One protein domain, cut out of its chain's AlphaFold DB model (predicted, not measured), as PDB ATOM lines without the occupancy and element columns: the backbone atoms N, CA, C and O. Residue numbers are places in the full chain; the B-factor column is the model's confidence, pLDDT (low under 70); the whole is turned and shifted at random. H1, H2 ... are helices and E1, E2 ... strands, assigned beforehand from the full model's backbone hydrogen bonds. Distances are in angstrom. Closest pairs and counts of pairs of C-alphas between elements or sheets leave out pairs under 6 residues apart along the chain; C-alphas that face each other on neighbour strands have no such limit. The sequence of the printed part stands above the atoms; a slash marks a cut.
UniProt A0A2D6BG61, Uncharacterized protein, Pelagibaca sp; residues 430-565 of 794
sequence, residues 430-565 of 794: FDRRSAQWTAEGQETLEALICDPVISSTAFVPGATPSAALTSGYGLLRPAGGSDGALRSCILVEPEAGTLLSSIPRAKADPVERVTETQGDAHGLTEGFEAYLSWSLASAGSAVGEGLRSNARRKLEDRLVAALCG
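What this domain is: This is residues 430 to 565 of the 794 residues of an uncharacterized protein of Pelagibaca sp (UniProt A0A2D6BG61). A small curled sheet of four short strands runs from E1, far out at one side of the domain, in to E3 and E4 near its middle, and there a helical hairpin of H3 and H4 meets the sheet at E3 and E4. Two very short helices, H1 and H2, sit at the sheet, and the 31 residues 493 to 523 make a wide loop from E4 to the start of H3. The printed part has 136 residues, with four named helices and four named strands in the order E1 E2 H1 E3 H2 E4 H3 H4; the sheet's order is E1 - E2 - E3 - E4, all antiparallel. The class is mixed, helices and strands, with under half of the residues, 62, in named elements. The whole is compact, with a radius of gyration of the C-alphas of 14.6 A and spans of 43 by 42 by 23 A.

Where its parts are: Find C-alpha 436 at (200.433, 210.138, 114.736), where E1, residues 436 to 438, begins. E2 follows at residues 445 to 450, 16.0 A long, then H1 at residues 465 to 468. Next come E3, residues 474 to 478, 13.7 A long, H2, residues 483 to 487, and E4, residues 490 to 492. H3 runs from C-alpha 524 at (202.293, 188.060, 98.171) over residues 524 to 536, 18.0 A. H4, residues 542 to 564, runs 31.3 A to C-alpha 564 at (204.894, 175.804, 99.345).

How they stand to each other: Begin at the hairpin E1 and E2, antiparallel, where N 437 and O 445 are 2.8 A apart, within hydrogen-bond range. E2 pairs with E1 over residues 445 to 446 and with E3 over 447 to 450; there N 448 and O 477 are 2.8 A apart. Between E3 and the edge strand E4, look at N 492 and O 474, 2.8 A apart. H1, H2, H3 and H4 are on the sheet, but each only grazes it. H2 and H3 touch, the closest C-alphas being those of Leu 486 and Ser 533, 5.0 A. H3 and H4, a helical hairpin, touch at Trp 534 and Arg 552, their closest C-alphas, 5.5 A, with a shallow tilt of 25 degrees, opposite ways. H1 is apart from H2, H3 and H4. In H2, H3 and H4 every O i to N i+4 pair is within hydrogen-bond range; H1 is too short for such a pair.

The domain as a whole: The C-alphas farthest apart are those of Gly 441 and Gly 565, 44.7 A. The printed part has no cut. The links E2 to H1 and E4 to H3 are long, with 14 and 31 residues. The mean pLDDT of the printed part is 82.6; look for low values at 17 residues, among them 462 to 468.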
ATOM      1  N   PHE A 430     205.646 206.671 117.802       85.06
ATOM      2  CA  PHE A 430     204.204 206.879 117.883       85.06
ATOM      3  C   PHE A 430     203.837 207.773 119.068       85.06
ATOM      4  O   PHE A 430     204.112 207.432 120.222       85.06
ATOM      5  N   ASP A 431     203.164 208.889 118.798       84.12
ATOM      6  CA  ASP A 431     202.541 209.708 119.830       84.12
ATOM      7  C   ASP A 431     201.094 209.256 120.060       84.12
ATOM      8  O   ASP A 431     200.189 209.492 119.258       84.12
ATOM      9  N   ARG A 432     200.859 208.640 121.223       79.50
ATOM     10  CA  ARG A 432     199.536 208.143 121.629       79.50
ATOM     11  C   ARG A 432     198.482 209.245 121.774       79.50
ATOM     12  O   ARG A 432     197.299 208.924 121.734       79.50
ATOM     13  N   ARG A 433     198.871 210.510 121.988       78.12
ATOM     14  CA  ARG A 433     197.918 211.622 122.179       78.12
ATOM     15  C   ARG A 433     197.369 212.141 120.859       78.12
ATOM     16  O   ARG A 433     196.180 212.431 120.777       78.12
ATOM     17  N   SER A 434     198.234 212.272 119.861       75.56
ATOM     18  CA  SER A 434     197.865 212.719 118.515       75.56
ATOM     19  C   SER A 434     197.484 211.566 117.582       75.56
ATOM     20  O   SER A 434     196.928 211.822 116.522       75.56
ATOM     21  N   ALA A 435     197.749 210.313 117.981       78.88
ATOM     22  CA  ALA A 435     197.616 209.115 117.148       78.88
ATOM     23  C   ALA A 435     198.428 209.198 115.840       78.88
ATOM     24  O   ALA A 435     198.051 208.616 114.823       78.88
ATOM     25  N   GLN A 436     199.556 209.911 115.880       84.25
ATOM     26  CA  GLN A 436     200.433 210.138 114.736       84.25
ATOM     27  C   GLN A 436     201.838 209.597 114.987       84.25
ATOM     28  O   GLN A 436     202.310 209.484 116.122       84.25
ATOM     29  N   TRP A 437     202.518 209.274 113.895       85.44
ATOM     30  CA  TRP A 437     203.915 208.875 113.880       85.44
ATOM     31  C   TRP A 437     204.801 210.075 113.586       85.44
ATOM     32  O   TRP A 437     204.508 210.873 112.698       85.44
ATOM     33  N   THR A 438     205.904 210.185 114.317       84.38
ATOM     34  CA  THR A 438     206.887 211.262 114.174       84.38
ATOM     35  C   THR A 438     208.282 210.677 114.016       84.38
ATOM     36  O   THR A 438     208.633 209.725 114.707       84.38
ATOM     37  N   ALA A 439     209.081 211.244 113.120       79.56
ATOM     38  CA  ALA A 439     210.501 210.942 112.981       79.56
ATOM     39  C   ALA A 439     211.286 212.258 112.889       79.56
ATOM     40  O   ALA A 439     210.753 213.287 112.464       79.56
ATOM     41  N   GLU A 440     212.542 212.254 113.336       71.00
ATOM     42  CA  GLU A 440     213.357 213.469 113.398       71.00
ATOM     43  C   GLU A 440     213.569 214.060 111.992       71.00
ATOM     44  O   GLU A 440     214.100 213.404 111.098       71.00
ATOM     45  N   GLY A 441     213.116 215.302 111.783       65.12
ATOM     46  CA  GLY A 441     213.229 215.995 110.493       65.12
ATOM     47  C   GLY A 441     212.250 215.537 109.400       65.12
ATOM     48  O   GLY A 441     212.444 215.919 108.247       65.12
ATOM     49  N   GLN A 442     211.220 214.747 109.728       68.75
ATOM     50  CA  GLN A 442     210.181 214.281 108.794       68.75
ATOM     51  C   GLN A 442     208.786 214.821 109.162       68.75
ATOM     52  O   GLN A 442     208.541 215.211 110.306       68.75
ATOM     53  N   GLU A 443     207.867 214.835 108.191       74.31
ATOM     54  CA  GLU A 443     206.448 215.131 108.435       74.31
ATOM     55  C   GLU A 443     205.780 214.020 109.262       74.31
ATOM     56  O   GLU A 443     206.192 212.857 109.244       74.31
ATOM     57  N   THR A 444     204.734 214.383 110.006       80.25
ATOM     58  CA  THR A 444     203.921 213.433 110.774       80.25
ATOM     59  C   THR A 444     203.150 212.506 109.841       80.25
ATOM     60  O   THR A 444     202.490 212.988 108.920       80.25
ATOM     61  N   LEU A 445     203.159 211.202 110.113       81.81
ATOM     62  CA  LEU A 445     202.370 210.220 109.365       81.81
ATOM     63  C   LEU A 445     201.158 209.739 110.164       81.81
ATOM     64  O   LEU A 445     201.206 209.605 111.389       81.81
ATOM     65  N   GLU A 446     200.078 209.425 109.452       84.12
ATOM     66  CA  GLU A 446     198.916 208.746 110.026       84.12
ATOM     67  C   GLU A 446     199.238 207.291 110.394       84.12
ATOM     68  O   GLU A 446     200.193 206.687 109.892       84.12
ATOM     69  N   ALA A 447     198.427 206.721 111.286       85.12
ATOM     70  CA  ALA A 447     198.508 205.316 111.651       85.12
ATOM     71  C   ALA A 447     197.602 204.458 110.760       85.12
ATOM     72  O   ALA A 447     196.407 204.714 110.597       85.12
ATOM     73  N   LEU A 448     198.177 203.380 110.244       86.81
ATOM     74  CA  LEU A 448     197.441 202.238 109.738       86.81
ATOM     75  C   LEU A 448     197.179 201.265 110.884       86.81
ATOM     76  O   LEU A 448     198.074 200.985 111.684       86.81
ATOM     77  N   ILE A 449     195.960 200.742 110.935       87.69
ATOM     78  CA  ILE A 449     195.491 199.809 111.954       87.69
ATOM     79  C   ILE A 449     195.227 198.458 111.296       87.69
ATOM     80  O   ILE A 449     194.551 198.382 110.270       87.69
ATOM     81  N   CYS A 450     195.736 197.395 111.908       89.06
ATOM     82  CA  CYS A 450     195.397 196.017 111.580       89.06
ATOM     83  C   CYS A 450     194.670 195.387 112.775       89.06
ATOM     84  O   CYS A 450     195.218 195.324 113.881       89.06
ATOM     85  N   ASP A 451     193.426 194.952 112.553       88.81
ATOM     86  CA  ASP A 451     192.626 194.227 113.544       88.81
ATOM     87  C   ASP A 451     192.765 192.716 113.295       88.81
ATOM     88  O   ASP A 451     192.133 192.189 112.375       88.81
ATOM     89  N   PRO A 452     193.538 191.987 114.117       85.56
ATOM     90  CA  PRO A 452     193.824 190.573 113.898       85.56
ATOM     91  C   PRO A 452     192.587 189.673 113.999       85.56
ATOM     92  O   PRO A 452     192.642 188.532 113.546       85.56
ATOM     93  N   VAL A 453     191.476 190.134 114.581       85.31
ATOM     94  CA  VAL A 453     190.224 189.361 114.668       85.31
ATOM     95  C   VAL A 453     189.467 189.384 113.348       85.31
ATOM     96  O   VAL A 453     188.818 188.395 112.991       85.31
ATOM     97  N   ILE A 454     189.562 190.506 112.634       84.50
ATOM     98  CA  ILE A 454     189.027 190.670 111.284       84.50
ATOM     99  C   ILE A 454     190.013 190.039 110.303       84.50
ATOM    100  O   ILE A 454     189.681 189.054 109.647       84.50
ATOM    101  N   SER A 455     191.235 190.571 110.263       86.94
ATOM    102  CA  SER A 455     192.317 190.132 109.394       86.94
ATOM    103  C   SER A 455     193.668 190.611 109.911       86.94
ATOM    104  O   SER A 455     193.901 191.803 110.081       86.94
ATOM    105  N   SER A 456     194.602 189.677 110.064       88.62
ATOM    106  CA  SER A 456     196.010 189.980 110.336       88.62
ATOM    107  C   SER A 456     196.760 190.457 109.080       88.62
ATOM    108  O   SER A 456     197.908 190.876 109.192       88.62
ATOM    109  N   THR A 457     196.145 190.368 107.893       87.69
ATOM    110  CA  THR A 457     196.762 190.699 106.595       87.69
ATOM    111  C   THR A 457     196.437 192.132 106.162       87.69
ATOM    112  O   THR A 457     197.279 192.805 105.570       87.69
ATOM    113  N   ALA A 458     195.230 192.615 106.468       86.69
ATOM    114  CA  ALA A 458     194.744 193.912 106.014       86.69
ATOM    115  C   ALA A 458     195.078 195.051 106.995       86.69
ATOM    116  O   ALA A 458     194.873 194.940 108.205       86.69
ATOM    117  N   PHE A 459     195.530 196.178 106.443       86.62
ATOM    118  CA  PHE A 459     195.773 197.426 107.168       86.62
ATOM    119  C   PHE A 459     194.845 198.518 106.638       86.62
ATOM    120  O   PHE A 459     194.781 198.746 105.431       86.62
ATOM    121  N   VAL A 460     194.156 199.218 107.539       85.75
ATOM    122  CA  VAL A 460     193.185 200.266 107.200       85.75
ATOM    123  C   VAL A 460     193.594 201.586 107.867       85.75
ATOM    124  O   VAL A 460     194.049 201.561 109.013       85.75
ATOM    125  N   PRO A 461     193.449 202.746 107.201       81.69
ATOM    126  CA  PRO A 461     193.644 204.045 107.843       81.69
ATOM    127  C   PRO A 461     192.696 204.221 109.033       81.69
ATOM    128  O   PRO A 461     191.496 203.969 108.913       81.69
ATOM    129  N   GLY A 462     193.217 204.660 110.180       67.75
ATOM    130  CA  GLY A 462     192.417 204.811 111.392       67.75
ATOM    131  C   GLY A 462     192.669 206.122 112.124       67.75
ATOM    132  O   GLY A 462     193.805 206.463 112.429       67.75
ATOM    133  N   ALA A 463     191.588 206.832 112.466       57.06
ATOM    134  CA  ALA A 463     191.658 208.108 113.181       57.06
ATOM    135  C   ALA A 463     191.902 207.951 114.698       57.06
ATOM    136  O   ALA A 463     192.374 208.884 115.340       57.06
ATOM    137  N   THR A 464     191.555 206.804 115.301       62.19
ATOM    138  CA  THR A 464     191.799 206.511 116.732       62.19
ATOM    139  C   THR A 464     191.917 204.996 116.994       62.19
ATOM    140  O   THR A 464     190.970 204.264 116.693       62.19
ATOM    141  N   PRO A 465     193.018 204.501 117.605       61.38
ATOM    142  CA  PRO A 465     193.276 203.064 117.792       61.38
ATOM    143  C   PRO A 465     192.188 202.304 118.561       61.38
ATOM    144  O   PRO A 465     191.760 201.235 118.145       61.38
ATOM    145  N   SER A 466     191.704 202.868 119.670       59.50
ATOM    146  CA  SER A 466     190.784 202.171 120.582       59.50
ATOM    147  C   SER A 466     189.354 202.039 120.052       59.50
ATOM    148  O   SER A 466     188.636 201.152 120.496       59.50
ATOM    149  N   ALA A 467     188.923 202.919 119.143       58.09
ATOM    150  CA  ALA A 467     187.569 202.888 118.583       58.09
ATOM    151  C   ALA A 467     187.468 201.993 117.336       58.09
ATOM    152  O   ALA A 467     186.373 201.572 116.972       58.09
ATOM    153  N   ALA A 468     188.603 201.722 116.682       62.12
ATOM    154  CA  ALA A 468     188.681 200.942 115.450       62.12
ATOM    155  C   ALA A 468     188.939 199.441 115.682       62.12
ATOM    156  O   ALA A 468     188.646 198.638 114.802       62.12
ATOM    157  N   LEU A 469     189.484 199.060 116.844       74.06
ATOM    158  CA  LEU A 469     189.803 197.671 117.180       74.06
ATOM    159  C   LEU A 469     188.611 196.988 117.855       74.06
ATOM    160  O   LEU A 469     188.195 197.374 118.945       74.06
ATOM    161  N   THR A 470     188.101 195.920 117.244       70.12
ATOM    162  CA  THR A 470     186.925 195.183 117.741       70.12
ATOM    163  C   THR A 470     187.166 194.450 119.061       70.12
ATOM    164  O   THR A 470     186.216 194.126 119.771       70.12
ATOM    165  N   SER A 471     188.429 194.189 119.403       68.69
ATOM    166  CA  SER A 471     188.834 193.357 120.542       68.69
ATOM    167  C   SER A 471     189.777 194.048 121.526       68.69
ATOM    168  O   SER A 471     190.308 193.401 122.426       68.69
ATOM    169  N   GLY A 472     190.011 195.353 121.352       75.06
ATOM    170  CA  GLY A 472     190.930 196.119 122.198       75.06
ATOM    171  C   GLY A 472     192.416 195.795 121.998       75.06
ATOM    172  O   GLY A 472     193.241 196.371 122.698       75.06
ATOM    173  N   TYR A 473     192.775 194.924 121.046       84.75
ATOM    174  CA  TYR A 473     194.162 194.688 120.639       84.75
ATOM    175  C   TYR A 473     194.306 194.674 119.117       84.75
ATOM    176  O   TYR A 473     193.365 194.354 118.391       84.75
ATOM    177  N   GLY A 474     195.486 195.048 118.631       88.38
ATOM    178  CA  GLY A 474     195.783 195.113 117.203       88.38
ATOM    179  C   GLY A 474     197.131 195.753 116.924       88.38
ATOM    180  O   GLY A 474     197.866 196.084 117.854       88.38
ATOM    181  N   LEU A 475     197.473 195.913 115.650       90.94
ATOM    182  CA  LEU A 475     198.780 196.421 115.251       90.94
ATOM    183  C   LEU A 475     198.680 197.815 114.635       90.94
ATOM    184  O   LEU A 475     197.857 198.051 113.752       90.94
ATOM    185  N   LEU A 476     199.546 198.722 115.089       90.00
ATOM    186  CA  LEU A 476     199.717 200.055 114.522       90.00
ATOM    187  C   LEU A 476     200.987 200.105 113.682       90.00
ATOM    188  O   LEU A 476     202.061 199.725 114.151       90.00
ATOM    189  N   ARG A 477     200.862 200.639 112.470       90.06
ATOM    190  CA  ARG A 477     201.960 200.840 111.519       90.06
ATOM    191  C   ARG A 477     201.936 202.281 110.997       90.06
ATOM    192  O   ARG A 477     200.843 202.808 110.787       90.06
ATOM    193  N   PRO A 478     203.079 202.944 110.757       87.81
ATOM    194  CA  PRO A 478     203.091 204.204 110.018       87.81
ATOM    195  C   PRO A 478     202.523 204.018 108.603       87.81
ATOM    196  O   PRO A 478     202.800 203.016 107.950       87.81
ATOM    197  N   ALA A 479     201.752 204.980 108.097       81.88
ATOM    198  CA  ALA A 479     201.175 204.903 106.748       81.88
ATOM    199  C   ALA A 479     202.198 205.007 105.598       81.88
ATOM    200  O   ALA A 479     201.842 204.817 104.436       81.88
ATOM    201  N   GLY A 480     203.467 205.295 105.899       69.19
ATOM    202  CA  GLY A 480     204.540 205.356 104.907       69.19
ATOM    203  C   GLY A 480     204.951 203.966 104.415       69.19
ATOM    204  O   GLY A 480     205.127 203.052 105.210       69.19
ATOM    205  N   GLY A 481     205.164 203.811 103.105       62.75
ATOM    206  CA  GLY A 481     205.600 202.547 102.484       62.75
ATOM    207  C   GLY A 481     207.103 202.240 102.594       62.75
ATOM    208  O   GLY A 481     207.609 201.416 101.839       62.75
ATOM    209  N   SER A 482     207.844 202.930 103.467       71.69
ATOM    210  CA  SER A 482     209.283 202.699 103.665       71.69
ATOM    211  C   SER A 482     209.550 201.482 104.553       71.69
ATOM    212  O   SER A 482     208.780 201.223 105.474       71.69
ATOM    213  N   ASP A 483     210.692 200.820 104.380       75.88
ATOM    214  CA  ASP A 483     211.129 199.698 105.231       75.88
ATOM    215  C   ASP A 483     211.212 200.074 106.724       75.88
ATOM    216  O   ASP A 483     210.737 199.327 107.584       75.88
ATOM    217  N   GLY A 484     211.624 201.310 107.034       73.88
ATOM    218  CA  GLY A 484     211.589 201.843 108.401       73.88
ATOM    219  C   GLY A 484     210.190 201.850 109.035       73.88
ATOM    220  O   GLY A 484     210.060 201.672 110.243       73.88
ATOM    221  N   ALA A 485     209.120 201.967 108.241       80.75
ATOM    222  CA  ALA A 485     207.753 201.899 108.759       80.75
ATOM    223  C   ALA A 485     207.360 200.471 109.165       80.75
ATOM    224  O   ALA A 485     206.688 200.287 110.178       80.75
ATOM    225  N   LEU A 486     207.824 199.457 108.425       84.50
ATOM    226  CA  LEU A 486     207.609 198.048 108.770       84.50
ATOM    227  C   LEU A 486     208.340 197.673 110.068       84.50
ATOM    228  O   LEU A 486     207.810 196.897 110.862       84.50
ATOM    229  N   ARG A 487     209.520 198.263 110.320       84.44
ATOM    230  CA  ARG A 487     210.297 198.053 111.556       84.44
ATOM    231  C   ARG A 487     209.703 198.744 112.787       84.44
ATOM    232  O   ARG A 487     209.967 198.312 113.902       84.44
ATOM    233  N   SER A 488     208.930 199.815 112.616       86.44
ATOM    234  CA  SER A 488     208.436 200.635 113.734       86.44
ATOM    235  C   SER A 488     207.057 200.232 114.265       86.44
ATOM    236  O   SER A 488     206.463 200.996 115.015       86.44
ATOM    237  N   CYS A 489     206.514 199.069 113.897       89.06
ATOM    238  CA  CYS A 489     205.157 198.687 114.290       89.06
ATOM    239  C   CYS A 489     205.002 198.529 115.818       89.06
ATOM    240  O   CYS A 489     205.882 198.005 116.502       89.06
ATOM    241  N   ILE A 490     203.852 198.936 116.360       89.44
ATOM    242  CA  ILE A 490     203.547 198.832 117.797       89.44
ATOM    243  C   ILE A 490     202.275 198.022 117.998       89.44
ATOM    244  O   ILE A 490     201.247 198.291 117.371       89.44
ATOM    245  N   LEU A 491     202.332 197.060 118.919       89.25
ATOM    246  CA  LEU A 491     201.157 196.325 119.363       89.25
ATOM    247  C   LEU A 491     200.334 197.175 120.344       89.25
ATOM    248  O   LEU A 491     200.841 197.658 121.358       89.25
ATOM    249  N   VAL A 492     199.046 197.333 120.052       87.94
ATOM    250  CA  VAL A 492     198.042 197.778 121.023       87.94
ATOM    251  C   VAL A 492     197.629 196.557 121.820       87.94
ATOM    252  O   VAL A 492     197.137 195.587 121.247       87.94
ATOM    253  N   GLU A 493     197.862 196.592 123.124       85.19
ATOM    254  CA  GLU A 493     197.550 195.485 124.024       85.19
ATOM    255  C   GLU A 493     196.161 195.640 124.651       85.19
ATOM    256  O   GLU A 493     195.724 196.776 124.861       85.19
ATOM    257  N   PRO A 494     195.492 194.522 125.001       80.94
ATOM    258  CA  PRO A 494     194.240 194.567 125.747       80.94
ATOM    259  C   PRO A 494     194.396 195.310 127.080       80.94
ATOM    260  O   PRO A 494     195.458 195.280 127.708       80.94
ATOM    261  N   GLU A 495     193.313 195.919 127.563       76.81
ATOM    262  CA  GLU A 495     193.307 196.581 128.868       76.81
ATOM    263  C   GLU A 495     193.586 195.591 130.013       76.81
ATOM    264  O   GLU A 495     193.175 194.422 129.990       76.81
ATOM    265  N   ALA A 496     194.277 196.073 131.050       69.31
ATOM    266  CA  ALA A 496     194.590 195.282 132.234       69.31
ATOM    267  C   ALA A 496     193.303 194.767 132.907       69.31
ATOM    268  O   ALA A 496     192.392 195.539 133.197       69.31
ATOM    269  N   GLY A 497     193.245 193.458 133.176       65.75
ATOM    270  CA  GLY A 497     192.063 192.787 133.736       65.75
ATOM    271  C   GLY A 497     191.181 192.069 132.707       65.75
ATOM    272  O   GLY A 497     190.246 191.375 133.103       65.75
ATOM    273  N   THR A 498     191.492 192.166 131.410       73.06
ATOM    274  CA  THR A 498     190.837 191.356 130.371       73.06
ATOM    275  C   THR A 498     191.095 189.866 130.616       73.06
ATOM    276  O   THR A 498     192.242 189.436 130.755       73.06
ATOM    277  N   LEU A 499     190.033 189.055 130.659       71.12
ATOM    278  CA  LEU A 499     190.157 187.605 130.814       71.12
ATOM    279  C   LEU A 499     190.829 187.010 129.571       71.12
ATOM    280  O   LEU A 499     190.336 187.196 128.460       71.12
ATOM    281  N   LEU A 500     191.901 186.233 129.743       68.50
ATOM    282  CA  LEU A 500     192.609 185.589 128.622       68.50
ATOM    283  C   LEU A 500     191.687 184.716 127.755       68.50
ATOM    284  O   LEU A 500     191.823 184.696 126.536       68.50
ATOM    285  N   SER A 501     190.704 184.049 128.366       70.69
ATOM    286  CA  SER A 501     189.691 183.250 127.662       70.69
ATOM    287  C   SER A 501     188.746 184.078 126.787       70.69
ATOM    288  O   SER A 501     188.133 183.534 125.871       70.69
ATOM    289  N   SER A 502     188.628 185.382 127.053       69.25
ATOM    290  CA  SER A 502     187.783 186.301 126.289       69.25
ATOM    291  C   SER A 502     188.503 186.941 125.102       69.25
ATOM    292  O   SER A 502     187.846 187.584 124.287       69.25
ATOM    293  N   ILE A 503     189.824 186.750 124.970       72.81
ATOM    294  CA  ILE A 503     190.597 187.334 123.875       72.81
ATOM    295  C   ILE A 503     190.380 186.504 122.595       72.81
ATOM    296  O   ILE A 503     190.767 185.331 122.537       72.81
ATOM    297  N   PRO A 504     189.761 187.077 121.548       73.12
ATOM    298  CA  PRO A 504     189.510 186.368 120.300       73.12
ATOM    299  C   PRO A 504     190.812 186.019 119.569       73.12
ATOM    300  O   PRO A 504     191.767 186.796 119.532       73.12
ATOM    301  N   ARG A 505     190.836 184.831 118.953       80.38
ATOM    302  CA  ARG A 505     191.992 184.329 118.197       80.38
ATOM    303  C   ARG A 505     192.180 185.110 116.897       80.38
ATOM    304  O   ARG A 505     191.208 185.365 116.188       80.38
ATOM    305  N   ALA A 506     193.440 185.363 116.552       86.38
ATOM    306  CA  ALA A 506     193.804 185.981 115.289       86.38
ATOM    307  C   ALA A 506     193.353 185.135 114.082       86.38
ATOM    308  O   ALA A 506     193.419 183.895 114.085       86.38
ATOM    309  N   LYS A 507     192.924 185.827 113.030       86.81
ATOM    310  CA  LYS A 507     192.599 185.298 111.708       86.81
ATOM    311  C   LYS A 507     193.515 185.948 110.682       86.81
ATOM    312  O   LYS A 507     193.826 187.127 110.781       86.81
ATOM    313  N   ALA A 508     193.947 185.170 109.700       86.38
ATOM    314  CA  ALA A 508     194.682 185.669 108.548       86.38
ATOM    315  C   ALA A 508     193.931 185.257 107.283       86.38
ATOM    316  O   ALA A 508     193.571 184.074 107.131       86.38
ATOM    317  N   ASP A 509     193.703 186.229 106.409       88.00
ATOM    318  CA  ASP A 509     193.066 186.006 105.117       88.00
ATOM    319  C   ASP A 509     193.961 185.156 104.208       88.00
ATOM    320  O   ASP A 509     195.178 185.088 104.420       88.00
ATOM    321  N   PRO A 510     193.384 184.450 103.220       86.88
ATOM    322  CA  PRO A 510     194.167 183.775 102.197       86.88
ATOM    323  C   PRO A 510     195.122 184.755 101.504       86.88
ATOM    324  O   PRO A 510     194.722 185.848 101.115       86.88
ATOM    325  N   VAL A 511     196.378 184.338 101.353       89.69
ATOM    326  CA  VAL A 511     197.352 185.026 100.503       89.69
ATOM    327  C   VAL A 511     197.422 184.243  99.203       89.69
ATOM    328  O   VAL A 511     197.737 183.051  99.212       89.69
ATOM    329  N   GLU A 512     197.089 184.892  98.098       86.12
ATOM    330  CA  GLU A 512     197.134 184.282  96.780       86.12
ATOM    331  C   GLU A 512     198.530 184.381  96.166       86.12
ATOM    332  O   GLU A 512     199.346 185.242  96.496       86.12
ATOM    333  N   ARG A 513     198.813 183.480  95.222       84.38
ATOM    334  CA  ARG A 513     200.094 183.388  94.511       84.38
ATOM    335  C   ARG A 513     200.184 184.420  93.376       84.38
ATOM    336  O   ARG A 513     200.566 184.096  92.253       84.38
ATOM    337  N   VAL A 514     199.811 185.657  93.677       82.25
ATOM    338  CA  VAL A 514     199.857 186.823  92.788       82.25
ATOM    339  C   VAL A 514     200.709 187.912  93.433       82.25
ATOM    340  O   VAL A 514     200.851 187.963  94.653       82.25
ATOM    341  N   THR A 515     201.337 188.756  92.618       82.31
ATOM    342  CA  THR A 515     202.288 189.762  93.111       82.31
ATOM    343  C   THR A 515     201.622 190.821  93.989       82.31
ATOM    344  O   THR A 515     202.153 191.154  95.048       82.31
ATOM    345  N   GLU A 516     200.474 191.327  93.546       83.50
ATOM    346  CA  GLU A 516     199.722 192.420  94.170       83.50
ATOM    347  C   GLU A 516     198.290 191.965  94.457       83.50
ATOM    348  O   GLU A 516     197.770 191.081  93.766       83.50
ATOM    349  N   THR A 517     197.655 192.577  95.458       80.19
ATOM    350  CA  THR A 517     196.240 192.344  95.792       80.19
ATOM    351  C   THR A 517     195.335 192.626  94.592       80.19
ATOM    352  O   THR A 517     195.418 193.686  93.968       80.19
ATOM    353  N   GLN A 518     194.428 191.694  94.287       70.62
ATOM    354  CA  GLN A 518     193.406 191.862  93.253       70.62
ATOM    355  C   GLN A 518     192.015 191.637  93.847       70.62
ATOM    356  O   GLN A 518     191.661 190.528  94.243       70.62
ATOM    357  N   GLY A 519     191.203 192.698  93.889       73.88
ATOM    358  CA  GLY A 519     189.882 192.649  94.520       73.88
ATOM    359  C   GLY A 519     189.991 192.360  96.019       73.88
ATOM    360  O   GLY A 519     190.717 193.058  96.721       73.88
ATOM    361  N   ASP A 520     189.291 191.325  96.483       68.69
ATOM    362  CA  ASP A 520     189.267 190.915  97.895       68.69
ATOM    363  C   ASP A 520     190.401 189.929  98.263       68.69
ATOM    364  O   ASP A 520     190.510 189.511  99.415       68.69
ATOM    365  N   ALA A 521     191.237 189.527  97.296       74.62
ATOM    366  CA  ALA A 521     192.314 188.564  97.500       74.62
ATOM    367  C   ALA A 521     193.673 189.252  97.679       74.62
ATOM    368  O   ALA A 521     194.134 189.980  96.797       74.62
ATOM    369  N   HIS A 522     194.338 188.985  98.806       85.12
ATOM    370  CA  HIS A 522     195.634 189.579  99.136       85.12
ATOM    371  C   HIS A 522     196.787 188.942  98.357       85.12
ATOM    372  O   HIS A 522     196.922 187.717  98.323       85.12
ATOM    373  N   GLY A 523     197.649 189.782  97.782       88.75
ATOM    374  CA  GLY A 523     198.861 189.354  97.090       88.75
ATOM    375  C   GLY A 523     200.012 188.993  98.031       88.75
ATOM    376  O   GLY A 523     199.976 189.216  99.244       88.75
ATOM    377  N   LEU A 524     201.076 188.436  97.451       90.56
ATOM    378  CA  LEU A 524     202.293 188.060  98.171       90.56
ATOM    379  C   LEU A 524     202.988 189.265  98.811       90.56
ATOM    380  O   LEU A 524     203.512 189.129  99.914       90.56
ATOM    381  N   THR A 525     202.992 190.431  98.154       90.00
ATOM    382  CA  THR A 525     203.646 191.639  98.685       90.00
ATOM    383  C   THR A 525     203.026 192.049 100.018       90.00
ATOM    384  O   THR A 525     203.730 192.180 101.018       90.00
ATOM    385  N   GLU A 526     201.700 192.158 100.062       89.56
ATOM    386  CA  GLU A 526     200.942 192.502 101.260       89.56
ATOM    387  C   GLU A 526     201.073 191.421 102.332       89.56
ATOM    388  O   GLU A 526     201.254 191.738 103.507       89.56
ATOM    389  N   GLY A 527     201.069 190.144 101.936       92.50
ATOM    390  CA  GLY A 527     201.333 189.035 102.847       92.50
ATOM    391  C   GLY A 527     202.706 189.135 103.525       92.50
ATOM    392  O   GLY A 527     202.800 188.968 104.744       92.50
ATOM    393  N   PHE A 528     203.770 189.428 102.767       93.88
ATOM    394  CA  PHE A 528     205.122 189.582 103.312       93.88
ATOM    395  C   PHE A 528     205.239 190.801 104.226       93.88
ATOM    396  O   PHE A 528     205.797 190.694 105.316       93.88
ATOM    397  N   GLU A 529     204.693 191.945 103.815       92.50
ATOM    398  CA  GLU A 529     204.719 193.162 104.627       92.50
ATOM    399  C   GLU A 529     203.923 193.009 105.921       92.50
ATOM    400  O   GLU A 529     204.396 193.432 106.978       92.50
ATOM    401  N   ALA A 530     202.750 192.376 105.872       92.75
ATOM    402  CA  ALA A 530     201.967 192.075 107.063       92.75
ATOM    403  C   ALA A 530     202.740 191.139 107.999       92.75
ATOM    404  O   ALA A 530     202.859 191.417 109.193       92.75
ATOM    405  N   TYR A 531     203.332 190.068 107.463       94.94
ATOM    406  CA  TYR A 531     204.139 189.143 108.256       94.94
ATOM    407  C   TYR A 531     205.334 189.828 108.927       94.94
ATOM    408  O   TYR A 531     205.556 189.621 110.121       94.94
ATOM    409  N   LEU A 532     206.075 190.671 108.202       93.56
ATOM    410  CA  LEU A 532     207.187 191.440 108.764       93.56
ATOM    411  C   LEU A 532     206.703 192.443 109.815       93.56
ATOM    412  O   LEU A 532     207.293 192.516 110.888       93.56
ATOM    413  N   SER A 533     205.592 193.139 109.561       92.62
ATOM    414  CA  SER A 533     205.001 194.092 110.510       92.62
ATOM    415  C   SER A 533     204.672 193.414 111.844       92.62
ATOM    416  O   SER A 533     205.054 193.910 112.899       92.62
ATOM    417  N   TRP A 534     204.030 192.241 111.816       93.31
ATOM    418  CA  TRP A 534     203.739 191.461 113.027       93.31
ATOM    419  C   TRP A 534     204.997 190.858 113.670       93.31
ATOM    420  O   TRP A 534     205.093 190.780 114.897       93.31
ATOM    421  N   SER A 535     205.973 190.441 112.863       92.25
ATOM    422  CA  SER A 535     207.216 189.829 113.348       92.25
ATOM    423  C   SER A 535     208.143 190.822 114.043       92.25
ATOM    424  O   SER A 535     208.840 190.428 114.975       92.25
ATOM    425  N   LEU A 536     208.120 192.088 113.625       91.19
ATOM    426  CA  LEU A 536     208.995 193.151 114.129       91.19
ATOM    427  C   LEU A 536     208.304 194.091 115.119       91.19
ATOM    428  O   LEU A 536     208.952 194.966 115.687       91.19
ATOM    429  N   ALA A 537     207.003 193.912 115.339       90.56
ATOM    430  CA  ALA A 537     206.248 194.730 116.269       90.56
ATOM    431  C   ALA A 537     206.763 194.614 117.707       90.56
ATOM    432  O   ALA A 537     206.981 193.512 118.213       90.56
ATOM    433  N   SER A 538     206.854 195.744 118.408       86.38
ATOM    434  CA  SER A 538     207.151 195.746 119.841       86.38
ATOM    435  C   SER A 538     205.899 195.408 120.661       86.38
ATOM    436  O   SER A 538     204.891 196.117 120.553       86.38
ATOM    437  N   ALA A 539     205.983 194.383 121.515       85.88
ATOM    438  CA  ALA A 539     205.022 194.106 122.584       85.88
ATOM    439  C   ALA A 539     205.563 194.619 123.932       85.88
ATOM    440  O   ALA A 539     206.756 194.525 124.213       85.88
ATOM    441  N   GLY A 540     204.692 195.198 124.755       81.62
ATOM    442  CA  GLY A 540     205.015 195.714 126.087       81.62
ATOM    443  C   GLY A 540     204.818 194.697 127.218       81.62
ATOM    444  O   GLY A 540     205.369 194.891 128.301       81.62
ATOM    445  N   SER A 541     204.061 193.622 126.987       83.94
ATOM    446  CA  SER A 541     203.798 192.558 127.958       83.94
ATOM    447  C   SER A 541     203.937 191.154 127.365       83.94
ATOM    448  O   SER A 541     203.873 190.952 126.154       83.94
ATOM    449  N   ALA A 542     204.068 190.150 128.238       82.12
ATOM    450  CA  ALA A 542     204.097 188.738 127.843       82.12
ATOM    451  C   ALA A 542     202.784 188.277 127.180       82.12
ATOM    452  O   ALA A 542     202.798 187.443 126.278       82.12
ATOM    453  N   VAL A 543     201.642 188.843 127.594       82.88
ATOM    454  CA  VAL A 543     200.346 188.574 126.952       82.88
ATOM    455  C   VAL A 543     200.333 189.161 125.544       82.88
ATOM    456  O   VAL A 543     199.948 188.471 124.601       82.88
ATOM    457  N   GLY A 544     200.803 190.403 125.388       84.69
ATOM    458  CA  GLY A 544     200.975 191.034 124.083       84.69
ATOM    459  C   GLY A 544     201.872 190.210 123.162       84.69
ATOM    460  O   GLY A 544     201.511 189.961 122.013       84.69
ATOM    461  N   GLU A 545     202.983 189.693 123.684       86.81
ATOM    462  CA  GLU A 545     203.896 188.831 122.935       86.81
ATOM    463  C   GLU A 545     203.215 187.541 122.451       86.81
ATOM    464  O   GLU A 545     203.311 187.192 121.273       86.81
ATOM    465  N   GLY A 546     202.426 186.883 123.307       83.56
ATOM    466  CA  GLY A 546     201.634 185.716 122.914       83.56
ATOM    467  C   GLY A 546     200.608 186.020 121.812       83.56
ATOM    468  O   GLY A 546     200.434 185.225 120.882       83.56
ATOM    469  N   LEU A 547     199.952 187.186 121.865       85.94
ATOM    470  CA  LEU A 547     198.998 187.624 120.836       85.94
ATOM    471  C   LEU A 547     199.690 187.947 119.508       85.94
ATOM    472  O   LEU A 547     199.241 187.492 118.452       85.94
ATOM    473  N   ARG A 548     200.811 188.670 119.566       89.88
ATOM    474  CA  ARG A 548     201.662 188.983 118.414       89.88
ATOM    475  C   ARG A 548     202.157 187.708 117.738       89.88
ATOM    476  O   ARG A 548     201.991 187.546 116.529       89.88
ATOM    477  N   SER A 549     202.687 186.768 118.519       87.75
ATOM    478  CA  SER A 549     203.167 185.476 118.028       87.75
ATOM    479  C   SER A 549     202.046 184.617 117.432       87.75
ATOM    480  O   SER A 549     202.264 183.940 116.424       87.75
ATOM    481  N   ASN A 550     200.821 184.689 117.969       87.88
ATOM    482  CA  ASN A 550     199.656 184.024 117.379       87.88
ATOM    483  C   ASN A 550     199.327 184.579 115.983       87.88
ATOM    484  O   ASN A 550     199.238 183.802 115.028       87.88
ATOM    485  N   ALA A 551     199.206 185.905 115.845       90.50
ATOM    486  CA  ALA A 551     198.935 186.560 114.564       90.50
ATOM    487  C   ALA A 551     200.050 186.292 113.537       90.50
ATOM    488  O   ALA A 551     199.765 185.849 112.421       90.50
ATOM    489  N   ARG A 552     201.320 186.424 113.951       92.38
ATOM    490  CA  ARG A 552     202.506 186.062 113.154       92.38
ATOM    491  C   ARG A 552     202.403 184.637 112.614       92.38
ATOM    492  O   ARG A 552     202.560 184.422 111.417       92.38
ATOM    493  N   ARG A 553     202.082 183.661 113.470       89.88
ATOM    494  CA  ARG A 553     201.961 182.247 113.078       89.88
ATOM    495  C   ARG A 553     200.817 182.008 112.092       89.88
ATOM    496  O   ARG A 553     200.946 181.172 111.201       89.88
ATOM    497  N   LYS A 554     199.692 182.719 112.232       91.50
ATOM    498  CA  LYS A 554     198.574 182.627 111.276       91.50
ATOM    499  C   LYS A 554     198.957 183.161 109.903       91.50
ATOM    500  O   LYS A 554     198.610 182.525 108.913       91.50
ATOM    501  N   LEU A 555     199.686 184.272 109.845       93.00
ATOM    502  CA  LEU A 555     200.225 184.811 108.595       93.00
ATOM    503  C   LEU A 555     201.288 183.897 107.987       93.00
ATOM    504  O   LEU A 555     201.252 183.647 106.786       93.00
ATOM    505  N   GLU A 556     202.179 183.337 108.809       93.75
ATOM    506  CA  GLU A 556     203.182 182.368 108.355       93.75
ATOM    507  C   GLU A 556     202.518 181.165 107.678       93.75
ATOM    508  O   GLU A 556     202.913 180.791 106.580       93.75
ATOM    509  N   ASP A 557     201.453 180.608 108.273       92.75
ATOM    510  CA  ASP A 557     200.690 179.500 107.683       92.75
ATOM    511  C   ASP A 557     200.128 179.857 106.297       92.75
ATOM    512  O   ASP A 557     200.103 179.004 105.406       92.75
ATOM    513  N   ARG A 558     199.672 181.104 106.103       93.12
ATOM    514  CA  ARG A 558     199.137 181.586 104.819       93.12
ATOM    515  C   ARG A 558     200.234 181.798 103.784       93.12
ATOM    516  O   ARG A 558     200.078 181.344 102.655       93.12
ATOM    517  N   LEU A 559     201.355 182.401 104.173       94.31
ATOM    518  CA  LEU A 559     202.519 182.566 103.301       94.31
ATOM    519  C   LEU A 559     203.123 181.220 102.898       94.31
ATOM    520  O   LEU A 559     203.453 181.014 101.733       94.31
ATOM    521  N   VAL A 560     203.229 180.272 103.830       94.12
ATOM    522  CA  VAL A 560     203.708 178.915 103.540       94.12
ATOM    523  C   VAL A 560     202.745 178.194 102.601       94.12
ATOM    524  O   VAL A 560     203.212 177.544 101.671       94.12
ATOM    525  N   ALA A 561     201.428 178.327 102.773       92.00
ATOM    526  CA  ALA A 561     200.469 177.767 101.821       92.00
ATOM    527  C   ALA A 561     200.642 178.378 100.416       92.00
ATOM    528  O   ALA A 561     200.759 177.638  99.440       92.00
ATOM    529  N   ALA A 562     200.775 179.705 100.314       90.81
ATOM    530  CA  ALA A 562     200.974 180.399  99.040       90.81
ATOM    531  C   ALA A 562     202.290 179.998  98.337       90.81
ATOM    532  O   ALA A 562     202.316 179.774  97.123       90.81
ATOM    533  N   LEU A 563     203.382 179.873  99.100       92.50
ATOM    534  CA  LEU A 563     204.721 179.583  98.580       92.50
ATOM    535  C   LEU A 563     204.985 178.089  98.362       92.50
ATOM    536  O   LEU A 563     205.586 177.716  97.358       92.50
ATOM    537  N   CYS A 564     204.564 177.233  99.295       91.50
ATOM    538  CA  CYS A 564     204.894 175.804  99.345       91.50
ATOM    539  C   CYS A 564     203.719 174.886  98.957       91.50
ATOM    540  O   CYS A 564     203.950 173.708  98.664       91.50
ATOM    541  N   GLY A 565     202.487 175.399  98.905       89.25
ATOM    542  CA  GLY A 565     201.265 174.669  98.548       89.25
ATOM    543  C   GLY A 565     200.536 174.023  99.735       89.25
ATOM    544  O   GLY A 565     201.112 173.782 100.799       89.25
TER     545      GLY A 565